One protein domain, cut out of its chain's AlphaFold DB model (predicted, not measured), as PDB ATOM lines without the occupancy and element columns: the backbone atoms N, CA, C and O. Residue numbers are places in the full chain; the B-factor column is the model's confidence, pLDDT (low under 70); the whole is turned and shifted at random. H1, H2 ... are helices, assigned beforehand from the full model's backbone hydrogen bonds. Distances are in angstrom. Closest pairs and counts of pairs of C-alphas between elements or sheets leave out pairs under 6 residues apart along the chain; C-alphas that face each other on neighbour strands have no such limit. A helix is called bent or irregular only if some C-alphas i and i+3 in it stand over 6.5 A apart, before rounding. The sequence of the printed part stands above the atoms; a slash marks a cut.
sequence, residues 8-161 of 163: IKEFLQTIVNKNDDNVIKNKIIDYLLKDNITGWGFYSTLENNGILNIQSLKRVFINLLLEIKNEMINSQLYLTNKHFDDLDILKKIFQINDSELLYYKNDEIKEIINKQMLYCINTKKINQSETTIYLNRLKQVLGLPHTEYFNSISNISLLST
ATOM      1  N   ILE A   8     -28.698   5.427 -41.646       92.38
ATOM      2  CA  ILE A   8     -29.277   5.059 -40.343       92.38
ATOM      3  C   ILE A   8     -30.796   5.263 -40.263       92.38
ATOM      4  O   ILE A   8     -31.490   4.507 -39.581       92.38
ATOM      5  N   LYS A   9     -31.321   6.247 -41.006       92.75
ATOM      6  CA  LYS A   9     -32.761   6.496 -41.132       92.75
ATOM      7  C   LYS A   9     -33.512   5.307 -41.746       92.75
ATOM      8  O   LYS A   9     -34.643   5.054 -41.350       92.75
ATOM      9  N   GLU A  10     -32.892   4.544 -42.647       93.75
ATOM     10  CA  GLU A  10     -33.506   3.343 -43.232       93.75
ATOM     11  C   GLU A  10     -33.698   2.255 -42.167       93.75
ATOM     12  O   GLU A  10     -34.780   1.683 -42.064       93.75
ATOM     13  N   PHE A  11     -32.705   2.021 -41.302       92.88
ATOM     14  CA  PHE A  11     -32.832   1.031 -40.221       92.88
ATOM     15  C   PHE A  11     -33.846   1.458 -39.161       92.88
ATOM     16  O   PHE A  11     -34.610   0.632 -38.668       92.88
ATOM     17  N   LEU A  12     -33.893   2.754 -38.839       92.62
ATOM     18  CA  LEU A  12     -34.918   3.325 -37.966       92.62
ATOM     19  C   LEU A  12     -36.329   3.080 -38.523       92.62
ATOM     20  O   LEU A  12     -37.214   2.649 -37.782       92.62
ATOM     21  N   GLN A  13     -36.523   3.281 -39.828       92.19
ATOM     22  CA  GLN A  13     -37.795   3.003 -40.492       92.19
ATOM     23  C   GLN A  13     -38.156   1.514 -40.421       92.19
ATOM     24  O   GLN A  13     -39.295   1.170 -40.107       92.19
ATOM     25  N   THR A  14     -37.189   0.622 -40.656       91.81
ATOM     26  CA  THR A  14     -37.399  -0.827 -40.532       91.81
ATOM     27  C   THR A  14     -37.815  -1.223 -39.116       91.81
ATOM     28  O   THR A  14     -38.705  -2.054 -38.958       91.81
ATOM     29  N   ILE A  15     -37.224  -0.613 -38.084       90.75
ATOM     30  CA  ILE A  15     -37.567  -0.887 -36.681       90.75
ATOM     31  C   ILE A  15     -39.009  -0.490 -36.360       90.75
ATOM     32  O   ILE A  15     -39.726  -1.279 -35.750       90.75
ATOM     33  N   VAL A  16     -39.462   0.689 -36.795       88.81
ATOM     34  CA  VAL A  16     -40.861   1.118 -36.596       88.81
ATOM     35  C   VAL A  16     -41.830   0.172 -37.307       88.81
ATOM     36  O   VAL A  16     -42.847  -0.221 -36.739       88.81
ATOM     37  N   ASN A  17     -41.483  -0.266 -38.519       85.75
ATOM     38  CA  ASN A  17     -42.329  -1.145 -39.328       85.75
ATOM     39  C   ASN A  17     -42.476  -2.569 -38.758       85.75
ATOM     40  O   ASN A  17     -43.340  -3.316 -39.213       85.75
ATOM     41  N   LYS A  18     -41.667  -2.963 -37.764       86.06
ATOM     42  CA  LYS A  18     -41.801  -4.260 -37.077       86.06
ATOM     43  C   LYS A  18     -42.970  -4.316 -36.079       86.06
ATOM     44  O   LYS A  18     -43.132  -5.349 -35.438       86.06
ATOM     45  N   ASN A  19     -43.798  -3.265 -35.990       64.25
ATOM     46  CA  ASN A  19     -44.976  -3.165 -35.115       64.25
ATOM     47  C   ASN A  19     -44.652  -3.438 -33.635       64.25
ATOM     48  O   ASN A  19     -45.176  -4.371 -33.031       64.25
ATOM     49  N   ASP A  20     -43.787  -2.611 -33.042       72.25
ATOM     50  CA  ASP A  20     -43.613  -2.585 -31.585       72.25
ATOM     51  C   ASP A  20     -44.692  -1.694 -30.941       72.25
ATOM     52  O   ASP A  20     -44.887  -0.545 -31.354       72.25
ATOM     53  N   ASP A  21     -45.358  -2.204 -29.903       76.31
ATOM     54  CA  ASP A  21     -46.384  -1.500 -29.125       76.31
ATOM     55  C   ASP A  21     -45.815  -0.367 -28.242       76.31
ATOM     56  O   ASP A  21     -46.560   0.389 -27.606       76.31
ATOM     57  N   ASN A  22     -44.489  -0.202 -28.174       85.31
ATOM     58  CA  ASN A  22     -43.860   0.840 -27.372       85.31
ATOM     59  C   ASN A  22     -44.026   2.241 -27.991       85.31
ATOM     60  O   ASN A  22     -43.191   2.738 -28.750       85.31
ATOM     61  N   VAL A  23     -45.089   2.927 -27.567       84.75
ATOM     62  CA  VAL A  23     -45.448   4.291 -27.992       84.75
ATOM     63  C   VAL A  23     -44.296   5.291 -27.839       84.75
ATOM     64  O   VAL A  23     -44.100   6.141 -28.706       84.75
ATOM     65  N   ILE A  24     -43.526   5.214 -26.749       83.88
ATOM     66  CA  ILE A  24     -42.416   6.147 -26.500       83.88
ATOM     67  C   ILE A  24     -41.285   5.886 -27.494       83.88
ATOM     68  O   ILE A  24     -40.773   6.835 -28.089       83.88
ATOM     69  N   LYS A  25     -40.937   4.610 -27.715       87.75
ATOM     70  CA  LYS A  25     -39.941   4.198 -28.713       87.75
ATOM     71  C   LYS A  25     -40.304   4.733 -30.098       87.75
ATOM     72  O   LYS A  25     -39.474   5.382 -30.726       87.75
ATOM     73  N   ASN A  26     -41.548   4.538 -30.531       88.06
ATOM     74  CA  ASN A  26     -41.993   4.965 -31.858       88.06
ATOM     75  C   ASN A  26     -41.943   6.490 -32.007       88.06
ATOM     76  O   ASN A  26     -41.373   6.985 -32.971       88.06
ATOM     77  N   LYS A  27     -42.389   7.253 -30.998       87.88
ATOM     78  CA  LYS A  27     -42.294   8.726 -31.016       87.88
ATOM     79  C   LYS A  27     -40.855   9.239 -31.084       87.88
ATOM     80  O   LYS A  27     -40.587  10.245 -31.743       87.88
ATOM     81  N   ILE A  28     -39.929   8.568 -30.398       90.06
ATOM     82  CA  ILE A  28     -38.497   8.872 -30.486       90.06
ATOM     83  C   ILE A  28     -38.003   8.636 -31.911       90.06
ATOM     84  O   ILE A  28     -37.348   9.513 -32.473       90.06
ATOM     85  N   ILE A  29     -38.317   7.479 -32.496       91.69
ATOM     86  CA  ILE A  29     -37.871   7.154 -33.849       91.69
ATOM     87  C   ILE A  29     -38.470   8.134 -34.865       91.69
ATOM     88  O   ILE A  29     -37.721   8.700 -35.657       91.69
ATOM     89  N   ASP A  30     -39.765   8.436 -34.777       90.81
ATOM     90  CA  ASP A  30     -40.439   9.417 -35.637       90.81
ATOM     91  C   ASP A  30     -39.759  10.788 -35.587       90.81
ATOM     92  O   ASP A  30     -39.639  11.475 -36.601       90.81
ATOM     93  N   TYR A  31     -39.285  11.208 -34.409       91.06
ATOM     94  CA  TYR A  31     -38.511  12.438 -34.283       91.06
ATOM     95  C   TYR A  31     -37.131  12.325 -34.945       91.06
ATOM     96  O   TYR A  31     -36.724  13.243 -35.656       91.06
ATOM     97  N   LEU A  32     -36.426  11.206 -34.754       91.94
ATOM     98  CA  LEU A  32     -35.114  10.946 -35.360       91.94
ATOM     99  C   LEU A  32     -35.163  10.776 -36.889       91.94
ATOM    100  O   LEU A  32     -34.130  10.867 -37.549       91.94
ATOM    101  N   LEU A  33     -36.339  10.543 -37.470       91.94
ATOM    102  CA  LEU A  33     -36.523  10.469 -38.920       91.94
ATOM    103  C   LEU A  33     -36.667  11.851 -39.580       91.94
ATOM    104  O   LEU A  33     -36.427  11.975 -40.783       91.94
ATOM    105  N   LYS A  34     -36.973  12.906 -38.813       90.25
ATOM    106  CA  LYS A  34     -37.115  14.283 -39.325       90.25
ATOM    107  C   LYS A  34     -35.789  14.840 -39.854       90.25
ATOM    108  O   LYS A  34     -34.709  14.345 -39.543       90.25
ATOM    109  N   ASP A  35     -35.848  15.895 -40.661       81.31
ATOM    110  CA  ASP A  35     -34.648  16.506 -41.261       81.31
ATOM    111  C   ASP A  35     -34.022  17.615 -40.403       81.31
ATOM    112  O   ASP A  35     -32.862  17.973 -40.584       81.31
ATOM    113  N   ASN A  36     -34.759  18.135 -39.422       82.19
ATOM    114  CA  ASN A  36     -34.366  19.262 -38.575       82.19
ATOM    115  C   ASN A  36     -34.160  18.856 -37.105       82.19
ATOM    116  O   ASN A  36     -34.613  19.528 -36.177       82.19
ATOM    117  N   ILE A  37     -33.463  17.743 -36.886       89.50
ATOM    118  CA  ILE A  37     -33.248  17.176 -35.552       89.50
ATOM    119  C   ILE A  37     -32.335  18.094 -34.736       89.50
ATOM    120  O   ILE A  37     -31.273  18.546 -35.176       89.50
ATOM    121  N   THR A  38     -32.719  18.340 -33.491       89.75
ATOM    122  CA  THR A  38     -31.868  18.974 -32.478       89.75
ATOM    123  C   THR A  38     -31.971  18.223 -31.157       89.75
ATOM    124  O   THR A  38     -32.994  17.591 -30.884       89.75
ATOM    125  N   GLY A  39     -30.930  18.310 -30.320       84.88
ATOM    126  CA  GLY A  39     -30.978  17.765 -28.960       84.88
ATOM    127  C   GLY A  39     -32.099  18.405 -28.138       84.88
ATOM    128  O   GLY A  39     -32.883  17.698 -27.524       84.88
ATOM    129  N   TRP A  40     -32.256  19.730 -28.218       84.62
ATOM    130  CA  TRP A  40     -33.363  20.443 -27.568       84.62
ATOM    131  C   TRP A  40     -34.736  19.927 -28.004       84.62
ATOM    132  O   TRP A  40     -35.526  19.532 -27.156       84.62
ATOM    133  N   GLY A  41     -35.000  19.836 -29.309       85.38
ATOM    134  CA  GLY A  41     -36.283  19.323 -29.794       85.38
ATOM    135  C   GLY A  41     -36.524  17.846 -29.447       85.38
ATOM    136  O   GLY A  41     -37.675  17.440 -29.300       85.38
ATOM    137  N   PHE A  42     -35.461  17.053 -29.255       88.12
ATOM    138  CA  PHE A  42     -35.577  15.682 -28.755       88.12
ATOM    139  C   PHE A  42     -36.119  15.685 -27.323       88.12
ATOM    140  O   PHE A  42     -37.126  15.035 -27.052       88.12
ATOM    141  N   TYR A  43     -35.519  16.475 -26.427       86.31
ATOM    142  CA  TYR A  43     -35.983  16.577 -25.041       86.31
ATOM    143  C   TYR A  43     -37.379  17.198 -24.943       86.31
ATOM    144  O   TYR A  43     -38.222  16.651 -24.241       86.31
ATOM    145  N   SER A  44     -37.684  18.235 -25.730       85.62
ATOM    146  CA  SER A  44     -39.041  18.794 -25.794       85.62
ATOM    147  C   SER A  44     -40.071  17.767 -26.280       85.62
ATOM    148  O   SER A  44     -41.207  17.760 -25.815       85.62
ATOM    149  N   THR A  45     -39.690  16.861 -27.190       86.12
ATOM    150  CA  THR A  45     -40.564  15.752 -27.605       86.12
ATOM    151  C   THR A  45     -40.859  14.823 -26.429       86.12
ATOM    152  O   THR A  45     -42.004  14.418 -26.261       86.12
ATOM    153  N   LEU A  46     -39.873  14.508 -25.587       86.50
ATOM    154  CA  LEU A  46     -40.082  13.681 -24.394       86.50
ATOM    155  C   LEU A  46     -40.961  14.391 -23.350       86.50
ATOM    156  O   LEU A  46     -41.929  13.803 -22.865       86.50
ATOM    157  N   GLU A  47     -40.685  15.663 -23.067       85.25
ATOM    158  CA  GLU A  47     -41.440  16.475 -22.103       85.25
ATOM    159  C   GLU A  47     -42.916  16.603 -22.493       85.25
ATOM    160  O   GLU A  47     -43.796  16.372 -21.664       85.25
ATOM    161  N   ASN A  48     -43.204  16.852 -23.775       84.62
ATOM    162  CA  ASN A  48     -44.571  16.911 -24.305       84.62
ATOM    163  C   ASN A  48     -45.336  15.582 -24.169       84.62
ATOM    164  O   ASN A  48     -46.556  15.549 -24.314       84.62
ATOM    165  N   ASN A  49     -44.632  14.482 -23.896       81.12
ATOM    166  CA  ASN A  49     -45.210  13.169 -23.625       81.12
ATOM    167  C   ASN A  49     -45.226  12.818 -22.128       81.12
ATOM    168  O   ASN A  49     -45.398  11.654 -21.772       81.12
ATOM    169  N   GLY A  50     -45.058  13.812 -21.250       81.00
ATOM    170  CA  GLY A  50     -45.095  13.642 -19.796       81.00
ATOM    171  C   GLY A  50     -43.799  13.094 -19.198       81.00
ATOM    172  O   GLY A  50     -43.776  12.707 -18.031       81.00
ATOM    173  N   ILE A  51     -42.713  13.049 -19.974       83.44
ATOM    174  CA  ILE A  51     -41.437  12.477 -19.544       83.44
ATOM    175  C   ILE A  51     -40.495  13.617 -19.188       83.44
ATOM    176  O   ILE A  51     -39.774  14.145 -20.028       83.44
ATOM    177  N   LEU A  52     -40.507  13.981 -17.909       75.69
ATOM    178  CA  LEU A  52     -39.687  15.068 -17.369       75.69
ATOM    179  C   LEU A  52     -38.297  14.595 -16.919       75.69
ATOM    180  O   LEU A  52     -37.413  15.406 -16.659       75.69
ATOM    181  N   ASN A  53     -38.096  13.276 -16.811       75.75
ATOM    182  CA  ASN A  53     -36.832  12.684 -16.393       75.75
ATOM    183  C   ASN A  53     -36.355  11.635 -17.399       75.75
ATOM    184  O   ASN A  53     -36.903  10.536 -17.498       75.75
ATOM    185  N   ILE A  54     -35.273  11.958 -18.103       75.88
ATOM    186  CA  ILE A  54     -34.655  11.056 -19.072       75.88
ATOM    187  C   ILE A  54     -34.089   9.779 -18.431       75.88
ATOM    188  O   ILE A  54     -34.036   8.735 -19.082       75.88
ATOM    189  N   GLN A  55     -33.714   9.825 -17.148       78.12
ATOM    190  CA  GLN A  55     -33.190   8.658 -16.436       78.12
ATOM    191  C   GLN A  55     -34.214   7.521 -16.382       78.12
ATOM    192  O   GLN A  55     -33.857   6.352 -16.517       78.12
ATOM    193  N   SER A  56     -35.504   7.862 -16.309       77.25
ATOM    194  CA  SER A  56     -36.606   6.897 -16.340       77.25
ATOM    195  C   SER A  56     -36.714   6.142 -17.672       77.25
ATOM    196  O   SER A  56     -37.310   5.070 -17.716       77.25
ATOM    197  N   LEU A  57     -36.108   6.657 -18.748       85.06
ATOM    198  CA  LEU A  57     -36.099   6.042 -20.076       85.06
ATOM    199  C   LEU A  57     -34.767   5.394 -20.459       85.06
ATOM    200  O   LEU A  57     -34.640   4.882 -21.572       85.06
ATOM    201  N   LYS A  58     -33.773   5.357 -19.564       87.19
ATOM    202  CA  LYS A  58     -32.436   4.829 -19.886       87.19
ATOM    203  C   LYS A  58     -32.462   3.455 -20.527       87.19
ATOM    204  O   LYS A  58     -31.815   3.237 -21.547       87.19
ATOM    205  N   ARG A  59     -33.264   2.548 -19.969       85.00
ATOM    206  CA  ARG A  59     -33.423   1.193 -20.510       85.00
ATOM    207  C   ARG A  59     -34.040   1.196 -21.907       85.00
ATOM    208  O   ARG A  59     -33.583   0.439 -22.755       85.00
ATOM    209  N   VAL A  60     -35.020   2.066 -22.168       87.75
ATOM    210  CA  VAL A  60     -35.641   2.207 -23.496       87.75
ATOM    211  C   VAL A  60     -34.606   2.668 -24.518       87.75
ATOM    212  O   VAL A  60     -34.499   2.064 -25.580       87.75
ATOM    213  N   PHE A  61     -33.792   3.673 -24.190       91.06
ATOM    214  CA  PHE A  61     -32.766   4.145 -25.121       91.06
ATOM    215  C   PHE A  61     -31.640   3.144 -25.345       91.06
ATOM    216  O   PHE A  61     -31.164   3.012 -26.469       91.06
ATOM    217  N   ILE A  62     -31.205   2.442 -24.296       90.19
ATOM    218  CA  ILE A  62     -30.187   1.394 -24.415       90.19
ATOM    219  C   ILE A  62     -30.698   0.270 -25.318       90.19
ATOM    220  O   ILE A  62     -29.989  -0.142 -26.235       90.19
ATOM    221  N   ASN A  63     -31.942  -0.173 -25.111       90.94
ATOM    222  CA  ASN A  63     -32.578  -1.173 -25.965       90.94
ATOM    223  C   ASN A  63     -32.661  -0.690 -27.415       90.94
ATOM    224  O   ASN A  63     -32.241  -1.412 -28.312       90.94
ATOM    225  N   LEU A  64     -33.124   0.543 -27.638       92.06
ATOM    226  CA  LEU A  64     -33.236   1.116 -28.977       92.06
ATOM    227  C   LEU A  64     -31.868   1.235 -29.667       92.06
ATOM    228  O   LEU A  64     -31.739   0.890 -30.838       92.06
ATOM    229  N   LEU A  65     -30.824   1.667 -28.953       92.62
ATOM    230  CA  LEU A  65     -29.469   1.748 -29.500       92.62
ATOM    231  C   LEU A  65     -28.966   0.375 -29.973       92.62
ATOM    232  O   LEU A  65     -28.319   0.286 -31.015       92.62
ATOM    233  N   LEU A  66     -29.242  -0.691 -29.220       91.88
ATOM    234  CA  LEU A  66     -28.855  -2.049 -29.608       91.88
ATOM    235  C   LEU A  66     -29.729  -2.619 -30.721       91.88
ATOM    236  O   LEU A  66     -29.209  -3.305 -31.595       91.88
ATOM    237  N   GLU A  67     -31.023  -2.309 -30.726       92.12
ATOM    238  CA  GLU A  67     -31.944  -2.692 -31.796       92.12
ATOM    239  C   GLU A  67     -31.498  -2.094 -33.136       92.12
ATOM    240  O   GLU A  67     -31.374  -2.825 -34.115       92.12
ATOM    241  N   ILE A  68     -31.127  -0.807 -33.153       91.44
ATOM    242  CA  ILE A  68     -30.549  -0.130 -34.326       91.44
ATOM    243  C   ILE A  68     -29.280  -0.840 -34.790       91.44
ATOM    244  O   ILE A  68     -29.159  -1.176 -35.963       91.44
ATOM    245  N   LYS A  69     -28.344  -1.127 -33.879       90.06
ATOM    246  CA  LYS A  69     -27.092  -1.816 -34.233       90.06
ATOM    247  C   LYS A  69     -27.329  -3.213 -34.797       90.06
ATOM    248  O   LYS A  69     -26.695  -3.580 -35.781       90.06
ATOM    249  N   ASN A  70     -28.217  -3.987 -34.181       90.31
ATOM    250  CA  ASN A  70     -28.573  -5.318 -34.660       90.31
ATOM    251  C   ASN A  70     -29.227  -5.247 -36.038       90.31
ATOM    252  O   ASN A  70     -28.870  -6.028 -36.913       90.31
ATOM    253  N   GLU A  71     -30.133  -4.293 -36.253       91.38
ATOM    254  CA  GLU A  71     -30.771  -4.102 -37.553       91.38
ATOM    255  C   GLU A  71     -29.758  -3.737 -38.635       91.38
ATOM    256  O   GLU A  71     -29.772  -4.319 -39.719       91.38
ATOM    257  N   MET A  72     -28.827  -2.838 -38.306       90.25
ATOM    258  CA  MET A  72     -27.710  -2.495 -39.176       90.25
ATOM    259  C   MET A  72     -26.900  -3.741 -39.509       90.25
ATOM    260  O   MET A  72     -26.744  -4.044 -40.676       90.25
ATOM    261  N   ILE A  73     -26.447  -4.509 -38.520       87.56
ATOM    262  CA  ILE A  73     -25.615  -5.702 -38.738       87.56
ATOM    263  C   ILE A  73     -26.328  -6.786 -39.555       87.56
ATOM    264  O   ILE A  73     -25.705  -7.437 -40.393       87.56
ATOM    265  N   ASN A  74     -27.624  -6.988 -39.316       87.25
ATOM    266  CA  ASN A  74     -28.414  -7.986 -40.032       87.25
ATOM    267  C   ASN A  74     -28.668  -7.574 -41.490       87.25
ATOM    268  O   ASN A  74     -28.660  -8.428 -42.372       87.25
ATOM    269  N   SER A  75     -28.876  -6.278 -41.743       84.69
ATOM    270  CA  SER A  75     -29.137  -5.737 -43.085       84.69
ATOM    271  C   SER A  75     -27.858  -5.505 -43.892       84.69
ATOM    272  O   SER A  75     -27.784  -5.804 -45.082       84.69
ATOM    273  N   GLN A  76     -26.834  -4.968 -43.236       78.06
ATOM    274  CA  GLN A  76     -25.504  -4.714 -43.765       78.06
ATOM    275  C   GLN A  76     -24.477  -5.402 -42.867       78.06
ATOM    276  O   GLN A  76     -24.167  -4.970 -41.760       78.06
ATOM    277  N   LEU A  77     -23.892  -6.481 -43.382       75.38
ATOM    278  CA  LEU A  77     -22.949  -7.312 -42.631       75.38
ATOM    279  C   LEU A  77     -21.698  -6.551 -42.148       75.38
ATOM    280  O   LEU A  77     -20.979  -7.068 -41.301       75.38
ATOM    281  N   TYR A  78     -21.445  -5.340 -42.663       80.62
ATOM    282  CA  TYR A  78     -20.321  -4.482 -42.294       80.62
ATOM    283  C   TYR A  78     -20.738  -3.014 -42.146       80.62
ATOM    284  O   TYR A  78     -21.404  -2.467 -43.022       80.62
ATOM    285  N   LEU A  79     -20.282  -2.353 -41.076       86.44
ATOM    286  CA  LEU A  79     -20.584  -0.942 -40.802       86.44
ATOM    287  C   LEU A  79     -19.426  -0.030 -41.228       86.44
ATOM    288  O   LEU A  79     -18.272  -0.230 -40.858       86.44
ATOM    289  N   THR A  80     -19.735   1.016 -41.986       88.62
ATOM    290  CA  THR A  80     -18.764   2.059 -42.371       88.62
ATOM    291  C   THR A  80     -18.505   3.070 -41.243       88.62
ATOM    292  O   THR A  80     -19.305   3.205 -40.325       88.62
ATOM    293  N   ASN A  81     -17.457   3.897 -41.356       87.62
ATOM    294  CA  ASN A  81     -17.186   4.978 -40.386       87.62
ATOM    295  C   ASN A  81     -18.380   5.919 -40.167       87.62
ATOM    296  O   ASN A  81     -18.718   6.211 -39.028       87.62
ATOM    297  N   LYS A  82     -19.089   6.286 -41.243       92.06
ATOM    298  CA  LYS A  82     -20.313   7.100 -41.155       92.06
ATOM    299  C   LYS A  82     -21.388   6.483 -40.246       92.06
ATOM    300  O   LYS A  82     -22.084   7.208 -39.551       92.06
ATOM    301  N   HIS A  83     -21.505   5.155 -40.232       92.94
ATOM    302  CA  HIS A  83     -22.426   4.455 -39.338       92.94
ATOM    303  C   HIS A  83     -21.995   4.565 -37.878       92.94
ATOM    304  O   HIS A  83     -22.831   4.780 -37.005       92.94
ATOM    305  N   PHE A  84     -20.696   4.429 -37.603       91.94
ATOM    306  CA  PHE A  84     -20.168   4.601 -36.252       91.94
ATOM    307  C   PHE A  84     -20.360   6.034 -35.748       91.94
ATOM    308  O   PHE A  84     -20.810   6.212 -34.618       91.94
ATOM    309  N   ASP A  85     -20.111   7.034 -36.597       91.88
ATOM    310  CA  ASP A  85     -20.328   8.443 -36.257       91.88
ATOM    311  C   ASP A  85     -21.806   8.717 -35.911       91.88
ATOM    312  O   ASP A  85     -22.105   9.377 -34.913       91.88
ATOM    313  N   ASP A  86     -22.744   8.154 -36.680       94.12
ATOM    314  CA  ASP A  86     -24.182   8.289 -36.419       94.12
ATOM    315  C   ASP A  86     -24.619   7.581 -35.124       94.12
ATOM    316  O   ASP A  86     -25.441   8.105 -34.367       94.12
ATOM    317  N   LEU A  87     -24.045   6.413 -34.817       93.31
ATOM    318  CA  LEU A  87     -24.302   5.709 -33.557       93.31
ATOM    319  C   LEU A  87     -23.754   6.479 -32.344       93.31
ATOM    320  O   LEU A  87     -24.402   6.504 -31.295       93.31
ATOM    321  N   ASP A  88     -22.603   7.140 -32.481       91.38
ATOM    322  CA  ASP A  88     -22.055   8.018 -31.442       91.38
ATOM    323  C   ASP A  88     -22.940   9.250 -31.213       91.38
ATOM    324  O   ASP A  88     -23.139   9.676 -30.070       91.38
ATOM    325  N   ILE A  89     -23.521   9.811 -32.279       92.56
ATOM    326  CA  ILE A  89     -24.528  10.873 -32.176       92.56
ATOM    327  C   ILE A  89     -25.738  10.381 -31.372       92.56
ATOM    328  O   ILE A  89     -26.137  11.048 -30.415       92.56
ATOM    329  N   LEU A  90     -26.296   9.212 -31.704       92.81
ATOM    330  CA  LEU A  90     -27.440   8.643 -30.979       92.81
ATOM    331  C   LEU A  90     -27.129   8.420 -29.499       92.81
ATOM    332  O   LEU A  90     -27.904   8.822 -28.633       92.81
ATOM    333  N   LYS A  91     -25.965   7.843 -29.198       91.56
ATOM    334  CA  LYS A  91     -25.508   7.609 -27.826       91.56
ATOM    335  C   LYS A  91     -25.452   8.907 -27.011       91.56
ATOM    336  O   LYS A  91     -25.901   8.921 -25.864       91.56
ATOM    337  N   LYS A  92     -24.992  10.009 -27.621       90.50
ATOM    338  CA  LYS A  92     -24.984  11.351 -27.009       90.50
ATOM    339  C   LYS A  92     -26.392  11.914 -26.803       90.50
ATOM    340  O   LYS A  92     -26.665  12.433 -25.725       90.50
ATOM    341  N   ILE A  93     -27.288  11.797 -27.789       90.81
ATOM    342  CA  ILE A  93     -28.692  12.247 -27.666       90.81
ATOM    343  C   ILE A  93     -29.397  11.502 -26.526       90.81
ATOM    344  O   ILE A  93     -30.104  12.105 -25.724       90.81
ATOM    345  N   PHE A  94     -29.160  10.197 -26.415       91.06
ATOM    346  CA  PHE A  94     -29.722   9.342 -25.368       91.06
ATOM    347  C   PHE A  94     -29.006   9.477 -24.010       91.06
ATOM    348  O   PHE A  94     -29.408   8.869 -23.012       91.06
ATOM    349  N   GLN A  95     -27.927  10.265 -23.966       90.06
ATOM    350  CA  GLN A  95     -27.045  10.461 -22.816       90.06
ATOM    351  C   GLN A  95     -26.465   9.157 -22.238       90.06
ATOM    352  O   GLN A  95     -26.151   9.108 -21.052       90.06
ATOM    353  N   ILE A  96     -26.382   8.076 -23.016       89.62
ATOM    354  CA  ILE A  96     -25.946   6.757 -22.529       89.62
ATOM    355  C   ILE A  96     -24.440   6.786 -22.283       89.62
ATOM    356  O   ILE A  96     -23.675   7.113 -23.192       89.62
ATOM    357  N   ASN A  97     -24.015   6.401 -21.080       87.00
ATOM    358  CA  ASN A  97     -22.599   6.171 -20.805       87.00
ATOM    359  C   ASN A  97     -22.221   4.686 -20.966       87.00
ATOM    360  O   ASN A  97     -23.073   3.797 -21.005       87.00
ATOM    361  N   ASP A  98     -20.921   4.434 -21.091       87.00
ATOM    362  CA  ASP A  98     -20.366   3.108 -21.383       87.00
ATOM    363  C   ASP A  98     -20.653   2.106 -20.264       87.00
ATOM    364  O   ASP A  98     -21.077   0.981 -20.526       87.00
ATOM    365  N   SER A  99     -20.508   2.546 -19.013       86.00
ATOM    366  CA  SER A  99     -20.754   1.726 -17.828       86.00
ATOM    367  C   SER A  99     -22.206   1.252 -17.748       86.00
ATOM    368  O   SER A  99     -22.452   0.086 -17.456       86.00
ATOM    369  N   GLU A 100     -23.172   2.128 -18.041       85.31
ATOM    370  CA  GLU A 100     -24.599   1.794 -18.110       85.31
ATOM    371  C   GLU A 100     -24.871   0.767 -19.210       85.31
ATOM    372  O   GLU A 100     -25.567  -0.223 -18.985       85.31
ATOM    373  N   LEU A 101     -24.320   1.001 -20.402       86.56
ATOM    374  CA  LEU A 101     -24.517   0.131 -21.553       86.56
ATOM    375  C   LEU A 101     -24.002  -1.286 -21.270       86.56
ATOM    376  O   LEU A 101     -24.732  -2.256 -21.481       86.56
ATOM    377  N   LEU A 102     -22.788  -1.402 -20.725       86.19
ATOM    378  CA  LEU A 102     -22.215  -2.687 -20.328       86.19
ATOM    379  C   LEU A 102     -23.006  -3.342 -19.197       86.19
ATOM    380  O   LEU A 102     -23.301  -4.531 -19.279       86.19
ATOM    381  N   TYR A 103     -23.393  -2.580 -18.173       86.50
ATOM    382  CA  TYR A 103     -24.138  -3.108 -17.031       86.50
ATOM    383  C   TYR A 103     -25.467  -3.744 -17.453       86.50
ATOM    384  O   TYR A 103     -25.806  -4.830 -16.988       86.50
ATOM    385  N   TYR A 104     -26.213  -3.096 -18.351       85.12
ATOM    386  CA  TYR A 104     -27.534  -3.585 -18.738       85.12
ATOM    387  C   TYR A 104     -27.511  -4.645 -19.836       85.12
ATOM    388  O   TYR A 104     -28.471  -5.407 -19.932       85.12
ATOM    389  N   LYS A 105     -26.481  -4.668 -20.692       89.38
ATOM    390  CA  LYS A 105     -26.529  -5.386 -21.976       89.38
ATOM    391  C   LYS A 105     -25.241  -6.114 -22.367       89.38
ATOM    392  O   LYS A 105     -25.026  -6.382 -23.546       89.38
ATOM    393  N   ASN A 106     -24.400  -6.463 -21.394       86.88
ATOM    394  CA  ASN A 106     -23.122  -7.149 -21.620       86.88
ATOM    395  C   ASN A 106     -23.221  -8.345 -22.585       86.88
ATOM    396  O   ASN A 106     -22.426  -8.460 -23.515       86.88
ATOM    397  N   ASP A 107     -24.203  -9.225 -22.386       86.56
ATOM    398  CA  ASP A 107     -24.311 -10.458 -23.171       86.56
ATOM    399  C   ASP A 107     -24.723 -10.184 -24.625       86.56
ATOM    400  O   ASP A 107     -24.077 -10.677 -25.546       86.56
ATOM    401  N   GLU A 108     -25.696  -9.296 -24.852       88.12
ATOM    402  CA  GLU A 108     -26.084  -8.853 -26.203       88.12
ATOM    403  C   GLU A 108     -24.923  -8.146 -26.928       88.12
ATOM    404  O   GLU A 108     -24.709  -8.337 -28.126       88.12
ATOM    405  N   ILE A 109     -24.125  -7.356 -26.200       88.12
ATOM    406  CA  ILE A 109     -22.923  -6.699 -26.735       88.12
ATOM    407  C   ILE A 109     -21.885  -7.739 -27.173       88.12
ATOM    408  O   ILE A 109     -21.330  -7.629 -28.272       88.12
ATOM    409  N   LYS A 110     -21.637  -8.765 -26.350       87.38
ATOM    410  CA  LYS A 110     -20.736  -9.873 -26.695       87.38
ATOM    411  C   LYS A 110     -21.222 -10.624 -27.929       87.38
ATOM    412  O   LYS A 110     -20.414 -10.924 -28.806       87.38
ATOM    413  N   GLU A 111     -22.522 -10.891 -28.041       88.56
ATOM    414  CA  GLU A 111     -23.093 -11.541 -29.223       88.56
ATOM    415  C   GLU A 111     -22.871 -10.725 -30.500       88.56
ATOM    416  O   GLU A 111     -22.434 -11.280 -31.511       88.56
ATOM    417  N   ILE A 112     -23.126  -9.414 -30.458       88.88
ATOM    418  CA  ILE A 112     -22.890  -8.503 -31.587       88.88
ATOM    419  C   ILE A 112     -21.428  -8.568 -32.044       88.88
ATOM    420  O   ILE A 112     -21.147  -8.707 -33.236       88.88
ATOM    421  N   ILE A 113     -20.492  -8.499 -31.096       88.00
ATOM    422  CA  ILE A 113     -19.056  -8.518 -31.388       88.00
ATOM    423  C   ILE A 113     -18.637  -9.862 -31.961       88.00
ATOM    424  O   ILE A 113     -17.911  -9.890 -32.950       88.00
ATOM    425  N   ASN A 114     -19.115 -10.967 -31.389       86.56
ATOM    426  CA  ASN A 114     -18.797 -12.304 -31.876       86.56
ATOM    427  C   ASN A 114     -19.306 -12.512 -33.306       86.56
ATOM    428  O   ASN A 114     -18.552 -12.988 -34.153       86.56
ATOM    429  N   LYS A 115     -20.543 -12.092 -33.611       87.50
ATOM    430  CA  LYS A 115     -21.099 -12.148 -34.974       87.50
ATOM    431  C   LYS A 115     -20.228 -11.377 -35.967       87.50
ATOM    432  O   LYS A 115     -19.904 -11.889 -37.035       87.50
ATOM    433  N   GLN A 116     -19.813 -10.170 -35.596       87.56
ATOM    434  CA  GLN A 116     -18.997  -9.311 -36.451       87.56
ATOM    435  C   GLN A 116     -17.556  -9.804 -36.605       87.56
ATOM    436  O   GLN A 116     -17.005  -9.784 -37.702       87.56
ATOM    437  N   MET A 117     -16.965 -10.333 -35.538       86.44
ATOM    438  CA  MET A 117     -15.652 -10.966 -35.577       86.44
ATOM    439  C   MET A 117     -15.650 -12.176 -36.519       86.44
ATOM    440  O   MET A 117     -14.775 -12.278 -37.374       86.44
ATOM    441  N   LEU A 118     -16.656 -13.053 -36.418       85.56
ATOM    442  CA  LEU A 118     -16.811 -14.198 -37.322       85.56
ATOM    443  C   LEU A 118     -17.002 -13.757 -38.775       85.56
ATOM    444  O   LEU A 118     -16.423 -14.364 -39.676       85.56
ATOM    445  N   TYR A 119     -17.778 -12.698 -39.021       86.75
ATOM    446  CA  TYR A 119     -17.926 -12.139 -40.362       86.75
ATOM    447  C   TYR A 119     -16.583 -11.649 -40.924       86.75
ATOM    448  O   TYR A 119     -16.225 -12.024 -42.041       86.75
ATOM    449  N   CYS A 120     -15.818 -10.874 -40.151       84.94
ATOM    450  CA  CYS A 120     -14.512 -10.368 -40.573       84.94
ATOM    451  C   CYS A 120     -13.498 -11.487 -40.857       84.94
ATOM    452  O   CYS A 120     -12.757 -11.387 -41.827       84.94
ATOM    453  N   ILE A 121     -13.478 -12.556 -40.053       81.88
ATOM    454  CA  ILE A 121     -12.572 -13.702 -40.258       81.88
ATOM    455  C   ILE A 121     -12.925 -14.463 -41.542       81.88
ATOM    456  O   ILE A 121     -12.045 -14.844 -42.308       81.88
ATOM    457  N   ASN A 122     -14.219 -14.683 -41.789       82.69
ATOM    458  CA  ASN A 122     -14.674 -15.519 -42.898       82.69
ATOM    459  C   ASN A 122     -14.760 -14.767 -44.237       82.69
ATOM    460  O   ASN A 122     -14.879 -15.390 -45.294       82.69
ATOM    461  N   THR A 123     -14.719 -13.433 -44.223       79.50
ATOM    462  CA  THR A 123     -14.823 -12.623 -45.439       79.50
ATOM    463  C   THR A 123     -13.449 -12.278 -46.003       79.50
ATOM    464  O   THR A 123     -12.640 -11.606 -45.377       79.50
ATOM    465  N   LYS A 124     -13.194 -12.646 -47.263       72.88
ATOM    466  CA  LYS A 124     -11.965 -12.244 -47.977       72.88
ATOM    467  C   LYS A 124     -11.960 -10.769 -48.407       72.88
ATOM    468  O   LYS A 124     -11.046 -10.334 -49.097       72.88
ATOM    469  N   LYS A 125     -13.014 -10.014 -48.074       72.12
ATOM    470  CA  LYS A 125     -13.221  -8.632 -48.532       72.12
ATOM    471  C   LYS A 125     -12.492  -7.584 -47.692       72.12
ATOM    472  O   LYS A 125     -12.411  -6.446 -48.135       72.12
ATOM    473  N   ILE A 126     -12.027  -7.941 -46.496       76.12
ATOM    474  CA  ILE A 126     -11.483  -6.995 -45.519       76.12
ATOM    475  C   ILE A 126     -10.107  -7.500 -45.101       76.12
ATOM    476  O   ILE A 126      -9.956  -8.663 -44.733       76.12
ATOM    477  N   ASN A 127      -9.092  -6.640 -45.167       80.31
ATOM    478  CA  ASN A 127      -7.758  -7.017 -44.706       80.31
ATOM    479  C   ASN A 127      -7.674  -7.003 -43.164       80.31
ATOM    480  O   ASN A 127      -8.540  -6.480 -42.456       80.31
ATOM    481  N   GLN A 128      -6.612  -7.591 -42.615       77.31
ATOM    482  CA  GLN A 128      -6.453  -7.740 -41.165       77.31
ATOM    483  C   GLN A 128      -6.352  -6.391 -40.426       77.31
ATOM    484  O   GLN A 128      -6.885  -6.238 -39.322       77.31
ATOM    485  N   SER A 129      -5.710  -5.391 -41.039       81.19
ATOM    486  CA  SER A 129      -5.612  -4.043 -40.471       81.19
ATOM    487  C   SER A 129      -6.973  -3.348 -40.392       81.19
ATOM    488  O   SER A 129      -7.316  -2.789 -39.351       81.19
ATOM    489  N   GLU A 130      -7.784  -3.438 -41.445       81.75
ATOM    490  CA  GLU A 130      -9.138  -2.880 -41.493       81.75
ATOM    491  C   GLU A 130     -10.061  -3.587 -40.506       81.75
ATOM    492  O   GLU A 130     -10.799  -2.922 -39.785       81.75
ATOM    493  N   THR A 131      -9.955  -4.914 -40.397       83.38
ATOM    494  CA  THR A 131     -10.687  -5.711 -39.401       83.38
ATOM    495  C   THR A 131     -10.401  -5.227 -37.982       83.38
ATOM    496  O   THR A 131     -11.318  -5.040 -37.184       83.38
ATOM    497  N   THR A 132      -9.132  -4.971 -37.664       83.69
ATOM    498  CA  THR A 132      -8.734  -4.491 -36.334       83.69
ATOM    499  C   THR A 132      -9.325  -3.111 -36.045       83.69
ATOM    500  O   THR A 132      -9.905  -2.897 -34.979       83.69
ATOM    501  N   ILE A 133      -9.235  -2.180 -37.000       85.56
ATOM    502  CA  ILE A 133      -9.805  -0.832 -36.867       85.56
ATOM    503  C   ILE A 133     -11.328  -0.907 -36.702       85.56
ATOM    504  O   ILE A 133     -11.882  -0.280 -35.798       85.56
ATOM    505  N   TYR A 134     -11.993  -1.712 -37.529       87.69
ATOM    506  CA  TYR A 134     -13.435  -1.924 -37.496       87.69
ATOM    507  C   TYR A 134     -13.913  -2.466 -36.149       87.69
ATOM    508  O   TYR A 134     -14.777  -1.864 -35.510       87.69
ATOM    509  N   LEU A 135     -13.322  -3.568 -35.677       87.50
ATOM    510  CA  LEU A 135     -13.707  -4.183 -34.408       87.50
ATOM    511  C   LEU A 135     -13.434  -3.246 -33.229       87.50
ATOM    512  O   LEU A 135     -14.216  -3.216 -32.281       87.50
ATOM    513  N   ASN A 136     -12.367  -2.445 -33.287       86.12
ATOM    514  CA  ASN A 136     -12.082  -1.444 -32.262       86.12
ATOM    515  C   ASN A 136     -13.134  -0.329 -32.237       86.12
ATOM    516  O   ASN A 136     -13.600   0.039 -31.159       86.12
ATOM    517  N   ARG A 137     -13.558   0.169 -33.404       87.00
ATOM    518  CA  ARG A 137     -14.653   1.146 -33.500       87.00
ATOM    519  C   ARG A 137     -15.974   0.566 -33.007       87.00
ATOM    520  O   ARG A 137     -16.663   1.206 -32.217       87.00
ATOM    521  N   LEU A 138     -16.297  -0.666 -33.391       89.44
ATOM    522  CA  LEU A 138     -17.500  -1.354 -32.928       89.44
ATOM    523  C   LEU A 138     -17.525  -1.485 -31.398       89.44
ATOM    524  O   LEU A 138     -18.526  -1.142 -30.769       89.44
ATOM    525  N   LYS A 139     -16.409  -1.914 -30.796       88.00
ATOM    526  CA  LYS A 139     -16.245  -2.019 -29.337       88.00
ATOM    527  C   LYS A 139     -16.448  -0.674 -28.641       88.00
ATOM    528  O   LYS A 139     -17.215  -0.608 -27.685       88.00
ATOM    529  N   GLN A 140     -15.843   0.394 -29.162       86.38
ATOM    530  CA  GLN A 140     -15.981   1.750 -28.622       86.38
ATOM    531  C   GLN A 140     -17.451   2.200 -28.581       86.38
ATOM    532  O   GLN A 140     -17.963   2.638 -27.549       86.38
ATOM    533  N   VAL A 141     -18.177   2.034 -29.687       87.38
ATOM    534  CA  VAL A 141     -19.592   2.426 -29.763       87.38
ATOM    535  C   VAL A 141     -20.471   1.533 -28.870       87.38
ATOM    536  O   VAL A 141     -21.528   1.962 -28.393       87.38
ATOM    537  N   LEU A 142     -20.050   0.294 -28.597       87.44
ATOM    538  CA  LEU A 142     -20.679  -0.629 -27.640       87.44
ATOM    539  C   LEU A 142     -20.254  -0.406 -26.178       87.44
ATOM    540  O   LEU A 142     -20.737  -1.113 -25.303       87.44
ATOM    541  N   GLY A 143     -19.420   0.598 -25.904       83.69
ATOM    542  CA  GLY A 143     -19.013   0.961 -24.547       83.69
ATOM    543  C   GLY A 143     -17.958   0.041 -23.941       83.69
ATOM    544  O   GLY A 143     -17.736   0.097 -22.739       83.69
ATOM    545  N   LEU A 144     -17.299  -0.800 -24.743       81.75
ATOM    546  CA  LEU A 144     -16.180  -1.599 -24.255       81.75
ATOM    547  C   LEU A 144     -14.895  -0.765 -24.233       81.75
ATOM    548  O   LEU A 144     -14.542  -0.171 -25.260       81.75
ATOM    549  N   PRO A 145     -14.158  -0.756 -23.108       66.44
ATOM    550  CA  PRO A 145     -12.876  -0.080 -23.029       66.44
ATOM    551  C   PRO A 145     -11.867  -0.727 -23.986       66.44
ATOM    552  O   PRO A 145     -11.857  -1.942 -24.196       66.44
ATOM    553  N   HIS A 146     -10.974   0.093 -24.546       56.78
ATOM    554  CA  HIS A 146      -9.966  -0.338 -25.522       56.78
ATOM    555  C   HIS A 146      -9.052  -1.480 -25.034       56.78
ATOM    556  O   HIS A 146      -8.443  -2.158 -25.859       56.78
ATOM    557  N   THR A 147      -8.943  -1.705 -23.725       50.94
ATOM    558  CA  THR A 147      -7.961  -2.603 -23.107       50.94
ATOM    559  C   THR A 147      -8.437  -4.043 -22.893       50.94
ATOM    560  O   THR A 147      -7.600  -4.937 -22.843       50.94
ATOM    561  N   GLU A 148      -9.742  -4.323 -22.810       47.25
ATOM    562  CA  GLU A 148     -10.216  -5.626 -22.296       47.25
ATOM    563  C   GLU A 148     -10.255  -6.772 -23.321       47.25
ATOM    564  O   GLU A 148     -10.369  -7.932 -22.937       47.25
ATOM    565  N   TYR A 149     -10.108  -6.504 -24.623       47.16
ATOM    566  CA  TYR A 149     -10.281  -7.542 -25.655       47.16
ATOM    567  C   TYR A 149      -9.102  -7.728 -26.617       47.16
ATOM    568  O   TYR A 149      -9.231  -8.495 -27.577       47.16
ATOM    569  N   PHE A 150      -7.943  -7.107 -26.375       40.12
ATOM    570  CA  PHE A 150      -6.734  -7.408 -27.160       40.12
ATOM    571  C   PHE A 150      -6.357  -8.897 -27.095       40.12
ATOM    572  O   PHE A 150      -5.941  -9.454 -28.108       40.12
ATOM    573  N   ASN A 151      -6.661  -9.572 -25.980       42.59
ATOM    574  CA  ASN A 151      -6.428 -11.011 -25.809       42.59
ATOM    575  C   ASN A 151      -7.272 -11.903 -26.743       42.59
ATOM    576  O   ASN A 151      -6.914 -13.051 -26.982       42.59
ATOM    577  N   SER A 152      -8.384 -11.397 -27.290       44.09
ATOM    578  CA  SER A 152      -9.210 -12.157 -28.247       44.09
ATOM    579  C   SER A 152      -8.720 -12.029 -29.691       44.09
ATOM    580  O   SER A 152      -8.850 -12.972 -30.465       44.09
ATOM    581  N   ILE A 153      -8.104 -10.895 -30.050       44.28
ATOM    582  CA  ILE A 153      -7.573 -10.657 -31.402       44.28
ATOM    583  C   ILE A 153      -6.226 -11.370 -31.579       44.28
ATOM    584  O   ILE A 153      -5.962 -11.911 -32.651       44.28
ATOM    585  N   SER A 154      -5.416 -11.482 -30.520       41.25
ATOM    586  CA  SER A 154      -4.197 -12.308 -30.518       41.25
ATOM    587  C   SER A 154      -4.465 -13.807 -30.720       41.25
ATOM    588  O   SER A 154      -3.583 -14.534 -31.166       41.25
ATOM    589  N   ASN A 155      -5.690 -14.280 -30.468       43.91
ATOM    590  CA  ASN A 155      -6.086 -15.655 -30.794       43.91
ATOM    591  C   ASN A 155      -6.504 -15.822 -32.267       43.91
ATOM    592  O   ASN A 155      -6.429 -16.923 -32.803       43.91
ATOM    593  N   ILE A 156      -6.879 -14.741 -32.961       48.84
ATOM    594  CA  ILE A 156      -7.191 -14.777 -34.401       48.84
ATOM    595  C   ILE A 156      -5.906 -14.934 -35.232       48.84
ATOM    596  O   ILE A 156      -5.911 -15.615 -36.258       48.84
ATOM    597  N   SER A 157      -4.778 -14.382 -34.768       42.03
ATOM    598  CA  SER A 157      -3.472 -14.637 -35.395       42.03
ATOM    599  C   SER A 157      -3.006 -16.090 -35.275       42.03
ATOM    600  O   SER A 157      -2.200 -16.508 -36.090       42.03
ATOM    601  N   LEU A 158      -3.521 -16.866 -34.313       40.12
ATOM    602  CA  LEU A 158      -3.206 -18.297 -34.181       40.12
ATOM    603  C   LEU A 158      -4.059 -19.169 -35.119       40.12
ATOM    604  O   LEU A 158      -3.564 -20.155 -35.654       40.12
ATOM    605  N   LEU A 159      -5.309 -18.774 -35.382       40.19
ATOM    606  CA  LEU A 159      -6.223 -19.488 -36.290       40.19
ATOM    607  C   LEU A 159      -5.912 -19.275 -37.782       40.19
ATOM    608  O   LEU A 159      -6.422 -20.008 -38.623       40.19
ATOM    609  N   SER A 160      -5.096 -18.276 -38.125       39.53
ATOM    610  CA  SER A 160      -4.671 -17.992 -39.508       39.53
ATOM    611  C   SER A 160      -3.317 -18.610 -39.879       39.53
ATOM    612  O   SER A 160      -2.906 -18.516 -41.031       39.53
ATOM    613  N   THR A 161      -2.640 -19.261 -38.928       37.47
ATOM    614  CA  THR A 161      -1.357 -19.964 -39.129       37.47
ATOM    615  C   THR A 161      -1.482 -21.484 -39.254       37.47
ATOM    616  O   THR A 161      -0.471 -22.150 -39.453       37.47
TER     617      THR A 161
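Overview. This is residues 8 to 161 of the 163 residues of an uncharacterized protein of Myroides phaeus (UniProt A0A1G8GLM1). Short helical hairpins are stacked one after another into a rod, the helices lying slantwise to its length: H2 and H3 near one end, then H4 and H5, then H6 and H7, with H8 at the far end. H4 and H6 make one layer and H5 and H7 the other, an up-and-down bundle of four helices in which each runs against the one before it, while H1 packs on H2 and crosses H4. The printed part has 154 residues with eight named helices, H1 to H8 in order, and no named strand; the class is all helix. It is compact, with a radius of gyration of the C-alphas of 16.8 A, and spans 59 by 28 by 25 A.

Along the chain. H1 covers residues 8 to 17 and begins at C-alpha 8 (-29.277, 5.059, -40.343). H2 is residues 23 to 33 and H3 residues 39 to 47. H4, residues 54 to 75, is 29.8 A long; it is irregular, with C-alphas 56 and 59 7.7 A apart, and has a kink of 33 degrees near residue 61. H5, residues 81 to 93, is 18.6 A long. H6, residues 98 to 122, is 29.0 A long; it is irregular too, with C-alphas 104 and 107 8.8 A apart, and has a kink of 94 degrees near residue 105. H7, residues 128 to 141, is 20.1 A long. H8 is residues 150 to 159 and ends at C-alpha 159 (-6.223, -19.488, -36.290).

Arrangement. H4 is the hub, touching H1, H5 and H6. H1 touches it about perpendicular, at 78 degrees; their closest C-alphas are Phe 11 and Glu 71, 6.1 A. H4 and H5, a hairpin, only just touch, with 3 pairs of C-alphas within 8 A, the closest Leu 65 and Lys 91 at 7.3 A. H4 and H6 touch, running the same way, closest at C-alphas Ile 62 and Leu 101, 6.5 A. H6 and H7 form a hairpin, closest at C-alphas Cys 120 and Thr 131, 6.1 A. H5 touches H7 with residues 84 to 88 alone, closest at C-alphas Asp 88 and Val 141, 6.3 A. H1 and H2 form a hairpin, closest at C-alphas Lys 9 and Leu 33, 5.9 A, and so do H2 and H3, at Tyr 31 and Phe 42, 7.0 A. H8 is near H6 and close to but not clearly touching H7. In H1, H2, H3, H5 and H7 every O i to N i+4 pair is within hydrogen-bond range; in H4 16 of 18 are, in H6 19 of 21, in H8 3 of 6.

Size, cuts and confidence. The two C-alphas farthest apart, those of Asn 48 and Thr 161, are 58.7 A apart. The printed part has no cut, and no link is long. Mean pLDDT of the printed part is 81.9; residue 19 and residues 145 to 161 are under 70.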